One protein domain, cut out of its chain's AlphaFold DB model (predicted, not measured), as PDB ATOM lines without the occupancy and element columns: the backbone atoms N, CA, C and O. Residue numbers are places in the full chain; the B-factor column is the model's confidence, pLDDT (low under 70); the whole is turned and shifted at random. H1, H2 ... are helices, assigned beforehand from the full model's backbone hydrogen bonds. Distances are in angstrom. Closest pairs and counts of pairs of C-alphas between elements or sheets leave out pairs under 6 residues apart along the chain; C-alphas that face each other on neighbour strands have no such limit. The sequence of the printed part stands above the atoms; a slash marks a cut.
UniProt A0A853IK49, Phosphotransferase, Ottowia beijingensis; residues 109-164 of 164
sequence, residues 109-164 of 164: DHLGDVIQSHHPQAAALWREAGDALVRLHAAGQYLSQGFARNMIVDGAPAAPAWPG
ATOM      1  N   ASP A 109     266.793 127.815 327.959       91.88
ATOM      2  CA  ASP A 109     266.729 129.050 327.190       91.88
ATOM      3  C   ASP A 109     268.116 129.659 327.018       91.88
ATOM      4  O   ASP A 109     268.811 129.991 327.985       91.88
ATOM      5  N   HIS A 110     268.516 129.830 325.762       93.69
ATOM      6  CA  HIS A 110     269.765 130.481 325.419       93.69
ATOM      7  C   HIS A 110     269.552 131.981 325.228       93.69
ATOM      8  O   HIS A 110     268.604 132.418 324.575       93.69
ATOM      9  N   LEU A 111     270.498 132.796 325.704       94.81
ATOM     10  CA  LEU A 111     270.458 134.250 325.507       94.81
ATOM     11  C   LEU A 111     270.356 134.626 324.018       94.81
ATOM     12  O   LEU A 111     269.700 135.602 323.664       94.81
ATOM     13  N   GLY A 112     270.989 133.841 323.142       94.38
ATOM     14  CA  GLY A 112     270.906 134.038 321.694       94.38
ATOM     15  C   GLY A 112     269.475 133.978 321.149       94.38
ATOM     16  O   GLY A 112     269.140 134.768 320.268       94.38
ATOM     17  N   ASP A 113     268.636 133.096 321.687       93.56
ATOM     18  CA  ASP A 113     267.244 132.924 321.251       93.56
ATOM     19  C   ASP A 113     266.344 134.016 321.844       93.56
ATOM     20  O   ASP A 113     265.484 134.572 321.159       93.56
ATOM     21  N   VAL A 114     266.610 134.423 323.089       93.19
ATOM     22  CA  VAL A 114     265.948 135.571 323.737       93.19
ATOM     23  C   VAL A 114     266.187 136.872 322.955       93.19
ATOM     24  O   VAL A 114     265.283 137.694 322.812       93.19
ATOM     25  N   ILE A 115     267.391 137.060 322.409       92.62
ATOM     26  CA  ILE A 115     267.711 138.224 321.571       92.62
ATOM     27  C   ILE A 115     266.996 138.146 320.219       92.62
ATOM     28  O   ILE A 115     266.400 139.133 319.792       92.62
ATOM     29  N   GLN A 116     267.028 136.986 319.559       93.19
ATOM     30  CA  GLN A 116     266.398 136.789 318.246       93.19
ATOM     31  C   GLN A 116     264.871 136.909 318.291       93.19
ATOM     32  O   GLN A 116     264.264 137.390 317.342       93.19
ATOM     33  N   SER A 117     264.249 136.512 319.401       92.19
ATOM     34  CA  SER A 117     262.802 136.638 319.611       92.19
ATOM     35  C   SER A 117     262.344 138.061 319.948       92.19
ATOM     36  O   SER A 117     261.155 138.272 320.178       92.19
ATOM     37  N   HIS A 118     263.255 139.044 319.985       89.81
ATOM     38  CA  HIS A 118     262.960 140.426 320.377       89.81
ATOM     39  C   HIS A 118     262.270 140.525 321.748       89.81
ATOM     40  O   HIS A 118     261.414 141.383 321.973       89.81
ATOM     41  N   HIS A 119     262.642 139.642 322.679       89.56
ATOM     42  CA  HIS A 119     262.060 139.631 324.014       89.56
ATOM     43  C   HIS A 119     262.250 140.999 324.706       89.56
ATOM     44  O   HIS A 119     263.345 141.565 324.621       89.56
ATOM     45  N   PRO A 120     261.260 141.533 325.454       91.12
ATOM     46  CA  PRO A 120     261.363 142.861 326.074       91.12
ATOM     47  C   PRO A 120     262.590 143.045 326.981       91.12
ATOM     48  O   PRO A 120     263.105 144.149 327.132       91.12
ATOM     49  N   GLN A 121     263.087 141.954 327.571       91.44
ATOM     50  CA  GLN A 121     264.265 141.965 328.445       91.44
ATOM     51  C   GLN A 121     265.593 141.699 327.714       91.44
ATOM     52  O   GLN A 121     266.643 141.713 328.355       91.44
ATOM     53  N   ALA A 122     265.591 141.470 326.395       93.44
ATOM     54  CA  ALA A 122     266.780 141.060 325.643       93.44
ATOM     55  C   ALA A 122     267.965 142.022 325.827       93.44
ATOM     56  O   ALA A 122     269.081 141.585 326.098       93.44
ATOM     57  N   ALA A 123     267.723 143.336 325.753       94.75
ATOM     58  CA  ALA A 123     268.769 144.341 325.943       94.75
ATOM     59  C   ALA A 123     269.350 144.330 327.370       94.75
ATOM     60  O   ALA A 123     270.553 144.523 327.557       94.75
ATOM     61  N   ALA A 124     268.509 144.090 328.381       95.25
ATOM     62  CA  ALA A 124     268.944 144.008 329.772       95.25
ATOM     63  C   ALA A 124     269.795 142.754 330.013       95.25
ATOM     64  O   ALA A 124     270.892 142.864 330.557       95.25
ATOM     65  N   LEU A 125     269.337 141.596 329.530       94.62
ATOM     66  CA  LEU A 125     270.041 140.318 329.653       94.62
ATOM     67  C   LEU A 125     271.357 140.299 328.868       94.62
ATOM     68  O   LEU A 125     272.360 139.779 329.353       94.62
ATOM     69  N   TRP A 126     271.391 140.915 327.683       95.00
ATOM     70  CA  TRP A 126     272.624 141.092 326.914       95.00
ATOM     71  C   TRP A 126     273.673 141.884 327.698       95.00
ATOM     72  O   TRP A 126     274.832 141.475 327.780       95.00
ATOM     73  N   ARG A 127     273.259 142.998 328.314       96.38
ATOM     74  CA  ARG A 127     274.146 143.812 329.148       96.38
ATOM     75  C   ARG A 127     274.610 143.049 330.389       96.38
ATOM     76  O   ARG A 127     275.807 143.026 330.646       96.38
ATOM     77  N   GLU A 128     273.710 142.363 331.094       95.25
ATOM     78  CA  GLU A 128     274.080 141.549 332.262       95.25
ATOM     79  C   GLU A 128     275.108 140.465 331.902       95.25
ATOM     80  O   GLU A 128     276.085 140.265 332.630       95.25
ATOM     81  N   ALA A 129     274.924 139.793 330.763       94.62
ATOM     82  CA  ALA A 129     275.865 138.799 330.265       94.62
ATOM     83  C   ALA A 129     277.235 139.412 329.932       94.62
ATOM     84  O   ALA A 129     278.268 138.840 330.288       94.62
ATOM     85  N   GLY A 130     277.256 140.593 329.306       95.38
ATOM     86  CA  GLY A 130     278.478 141.361 329.066       95.38
ATOM     87  C   GLY A 130     279.203 141.722 330.366       95.38
ATOM     88  O   GLY A 130     280.392 141.439 330.510       95.38
ATOM     89  N   ASP A 131     278.478 142.248 331.352       96.00
ATOM     90  CA  ASP A 131     279.038 142.601 332.658       96.00
ATOM     91  C   ASP A 131     279.583 141.365 333.394       96.00
ATOM     92  O   ASP A 131     280.620 141.429 334.058       96.00
ATOM     93  N   ALA A 132     278.918 140.212 333.259       93.69
ATOM     94  CA  ALA A 132     279.400 138.948 333.806       93.69
ATOM     95  C   ALA A 132     280.721 138.504 333.161       93.69
ATOM     96  O   ALA A 132     281.622 138.059 333.873       93.69
ATOM     97  N   LEU A 133     280.872 138.674 331.841       94.50
ATOM     98  CA  LEU A 133     282.142 138.416 331.161       94.50
ATOM     99  C   LEU A 133     283.242 139.362 331.649       94.50
ATOM    100  O   LEU A 133     284.355 138.902 331.894       94.50
ATOM    101  N   VAL A 134     282.957 140.656 331.823       95.44
ATOM    102  CA  VAL A 134     283.946 141.626 332.326       95.44
ATOM    103  C   VAL A 134     284.414 141.249 333.731       95.44
ATOM    104  O   VAL A 134     285.619 141.176 333.971       95.44
ATOM    105  N   ARG A 135     283.486 140.924 334.644       94.62
ATOM    106  CA  ARG A 135     283.829 140.457 336.000       94.62
ATOM    107  C   ARG A 135     284.685 139.194 335.975       94.62
ATOM    108  O   ARG A 135     285.632 139.084 336.748       94.62
ATOM    109  N   LEU A 136     284.383 138.261 335.071       95.00
ATOM    110  CA  LEU A 136     285.153 137.030 334.931       95.00
ATOM    111  C   LEU A 136     286.605 137.307 334.511       95.00
ATOM    112  O   LEU A 136     287.531 136.768 335.115       95.00
ATOM    113  N   HIS A 137     286.799 138.184 333.524       95.38
ATOM    114  CA  HIS A 137     288.134 138.576 333.066       95.38
ATOM    115  C   HIS A 137     288.905 139.354 334.132       95.38
ATOM    116  O   HIS A 137     290.098 139.118 334.308       95.38
ATOM    117  N   ALA A 138     288.232 140.219 334.896       95.25
ATOM    118  CA  ALA A 138     288.842 140.912 336.030       95.25
ATOM    119  C   ALA A 138     289.344 139.938 337.115       95.25
ATOM    120  O   ALA A 138     290.343 140.215 337.773       95.25
ATOM    121  N   ALA A 139     288.711 138.768 337.257       94.38
ATOM    122  CA  ALA A 139     289.154 137.684 338.138       94.38
ATOM    123  C   ALA A 139     290.245 136.778 337.518       94.38
ATOM    124  O   ALA A 139     290.528 135.698 338.041       94.38
ATOM    125  N   GLY A 140     290.837 137.168 336.382       94.62
ATOM    126  CA  GLY A 140     291.856 136.386 335.675       94.62
ATOM    127  C   GLY A 140     291.321 135.108 335.017       94.62
ATOM    128  O   GLY A 140     292.102 134.239 334.628       94.62
ATOM    129  N   GLN A 141     289.999 134.972 334.900       94.94
ATOM    130  CA  GLN A 141     289.338 133.831 334.275       94.94
ATOM    131  C   GLN A 141     288.807 134.189 332.886       94.94
ATOM    132  O   GLN A 141     288.622 135.352 332.544       94.94
ATOM    133  N   TYR A 142     288.538 133.177 332.063       92.06
ATOM    134  CA  TYR A 142     288.009 133.384 330.715       92.06
ATOM    135  C   TYR A 142     287.159 132.206 330.234       92.06
ATOM    136  O   TYR A 142     287.333 131.060 330.662       92.06
ATOM    137  N   LEU A 143     286.262 132.488 329.287       88.38
ATOM    138  CA  LEU A 143     285.495 131.486 328.547       88.38
ATOM    139  C   LEU A 143     286.038 131.396 327.124       88.38
ATOM    140  O   LEU A 143     286.116 132.400 326.425       88.38
ATOM    141  N   SER A 144     286.355 130.189 326.655       80.81
ATOM    142  CA  SER A 144     286.781 129.992 325.260       80.81
ATOM    143  C   SER A 144     285.670 130.298 324.251       80.81
ATOM    144  O   SER A 144     285.954 130.691 323.125       80.81
ATOM    145  N   GLN A 145     284.406 130.099 324.637       86.94
ATOM    146  CA  GLN A 145     283.234 130.338 323.794       86.94
ATOM    147  C   GLN A 145     282.131 131.069 324.570       86.94
ATOM    148  O   GLN A 145     281.033 130.536 324.741       86.94
ATOM    149  N   GLY A 146     282.419 132.289 325.030       88.50
ATOM    150  CA  GLY A 146     281.457 133.195 325.677       88.50
ATOM    151  C   GLY A 146     280.428 133.800 324.713       88.50
ATOM    152  O   GLY A 146     280.203 135.003 324.731       88.50
ATOM    153  N   PHE A 147     279.844 132.990 323.829       93.94
ATOM    154  CA  PHE A 147     278.818 133.421 322.878       93.94
ATOM    155  C   PHE A 147     277.427 133.376 323.516       93.94
ATOM    156  O   PHE A 147     277.155 132.478 324.307       93.94
ATOM    157  N   ALA A 148     276.508 134.249 323.085       93.44
ATOM    158  CA  ALA A 148     275.128 134.277 323.589       93.44
ATOM    159  C   ALA A 148     274.396 132.928 323.460       93.44
ATOM    160  O   ALA A 148     273.664 132.532 324.358       93.44
ATOM    161  N   ARG A 149     274.656 132.164 322.390       92.50
ATOM    162  CA  ARG A 149     274.102 130.807 322.217       92.50
ATOM    163  C   ARG A 149     274.579 129.784 323.263       92.50
ATOM    164  O   ARG A 149     274.012 128.713 323.361       92.50
ATOM    165  N   ASN A 150     275.649 130.081 324.002       92.75
ATOM    166  CA  ASN A 150     276.201 129.216 325.049       92.75
ATOM    167  C   ASN A 150     275.884 129.739 326.462       92.75
ATOM    168  O   ASN A 150     276.337 129.155 327.443       92.75
ATOM    169  N   MET A 151     275.156 130.851 326.572       94.56
ATOM    170  CA  MET A 151     274.740 131.440 327.840       94.56
ATOM    171  C   MET A 151     273.293 131.052 328.100       94.56
ATOM    172  O   MET A 151     272.451 131.230 327.223       94.56
ATOM    173  N   ILE A 152     273.029 130.521 329.289       94.00
ATOM    174  CA  ILE A 152     271.688 130.129 329.714       94.00
ATOM    175  C   ILE A 152     271.063 131.280 330.494       94.00
ATOM    176  O   ILE A 152     271.724 131.875 331.349       94.00
ATOM    177  N   VAL A 153     269.812 131.592 330.180       91.94
ATOM    178  CA  VAL A 153     268.998 132.553 330.921       91.94
ATOM    179  C   VAL A 153     268.131 131.771 331.898       91.94
ATOM    180  O   VAL A 153     267.428 130.844 331.506       91.94
ATOM    181  N   ASP A 154     268.205 132.129 333.177       81.44
ATOM    182  CA  ASP A 154     267.357 131.526 334.200       81.44
ATOM    183  C   ASP A 154     265.957 132.149 334.125       81.44
ATOM    184  O   ASP A 154     265.813 133.367 334.234       81.44
ATOM    185  N   GLY A 155     264.940 131.318 333.887       66.81
ATOM    186  CA  GLY A 155     263.535 131.720 333.911       66.81
ATOM    187  C   GLY A 155     263.168 132.860 332.960       66.81
ATOM    188  O   GLY A 155     262.512 133.806 333.397       66.81
ATOM    189  N   ALA A 156     263.550 132.789 331.678       50.00
ATOM    190  CA  ALA A 156     263.024 133.736 330.695       50.00
ATOM    191  C   ALA A 156     261.481 133.648 330.705       50.00
ATOM    192  O   ALA A 156     260.934 132.574 330.438       50.00
ATOM    193  N   PRO A 157     260.748 134.722 331.065       46.72
ATOM    194  CA  PRO A 157     259.298 134.681 330.987       46.72
ATOM    195  C   PRO A 157     258.904 134.431 329.529       46.72
ATOM    196  O   PRO A 157     259.555 134.929 328.610       46.72
ATOM    197  N   ALA A 158     257.861 133.625 329.318       51.75
ATOM    198  CA  ALA A 158     257.356 133.338 327.983       51.75
ATOM    199  C   ALA A 158     257.158 134.651 327.213       51.75
ATOM    200  O   ALA A 158     256.569 135.600 327.742       51.75
ATOM    201  N   ALA A 159     257.671 134.713 325.980       53.41
ATOM    202  CA  ALA A 159     257.490 135.883 325.133       53.41
ATOM    203  C   ALA A 159     255.987 136.209 325.025       53.41
ATOM    204  O   ALA A 159     255.180 135.283 324.882       53.41
ATOM    205  N   PRO A 160     255.583 137.490 325.108       48.09
ATOM    206  CA  PRO A 160     254.183 137.847 324.941       48.09
ATOM    207  C   PRO A 160     253.707 137.373 323.565       48.09
ATOM    208  O   PRO A 160     254.357 137.632 322.551       48.09
ATOM    209  N   ALA A 161     252.583 136.654 323.539       48.97
ATOM    210  CA  ALA A 161     251.928 136.281 322.296       48.97
ATOM    211  C   ALA A 161     251.526 137.569 321.571       48.97
ATOM    212  O   ALA A 161     250.702 138.335 322.071       48.97
ATOM    213  N   TRP A 162     252.137 137.832 320.419       37.75
ATOM    214  CA  TRP A 162     251.707 138.928 319.562       37.75
ATOM    215  C   TRP A 162     250.321 138.580 319.004       37.75
ATOM    216  O   TRP A 162     250.179 137.511 318.403       37.75
ATOM    217  N   PRO A 163     249.289 139.420 319.205       46.81
ATOM    218  CA  PRO A 163     248.040 139.259 318.480       46.81
ATOM    219  C   PRO A 163     248.315 139.529 316.995       46.81
ATOM    220  O   PRO A 163     248.930 140.542 316.655       46.81
ATOM    221  N   GLY A 164     247.931 138.570 316.150       53.09
ATOM    222  CA  GLY A 164     247.936 138.717 314.692       53.09
ATOM    223  C   GLY A 164     246.842 139.645 314.186       53.09
ATOM    224  O   GLY A 164     245.935 139.991 314.980       53.09
TER     225      GLY A 164
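AT A GLANCE: This is residues 109 to 164 of the 164 residues of the protein "Phosphotransferase" of Ottowia beijingensis (UniProt A0A853IK49). One long helix, H2, has short H1 folded back at its first end as a lopsided helical hairpin, and the unnamed stretch 139 to 164 turns back from H2's other end and runs to the far end of a rod. The 56 printed residues hold two named helices, H1 then H2, and no named strand; the class is all helix, with 23 residues in named elements, under half. The whole is loose, radius of gyration of the C-alphas 13.0 A, spanning 48 by 17 by 16 A.

IN THESE COORDINATES: Find C-alpha 122 at (266.780, 141.060, 325.643); from there H2, residues 122 to 138, runs 24.4 A to C-alpha 138 at (288.842, 140.912, 336.030). H1, residues 111 to 116, begins at (270.458, 134.250, 325.507).

HOW THE PARTS SIT: Look at Ile 115 and Ala 122: their C-alphas, 5.0 A apart, are the closest of H1 and H2, which touch through residues 122 to 126 of H2 alone. This hairpin runs opposite ways at a shallow tilt of 34 degrees, only just short of steep. In H1 and H2 every O i to N i+4 pair is within hydrogen-bond range.

THE WHOLE: The C-alphas farthest apart, of Gly 140 and Gly 164, are 48.7 A apart. The link H1 to H2 is tight, and the printed part has no cut. Residues 135 to 140, of which 135 to 138 belong to H2, stand free. Find pLDDT under 70 at residues 155 to 164.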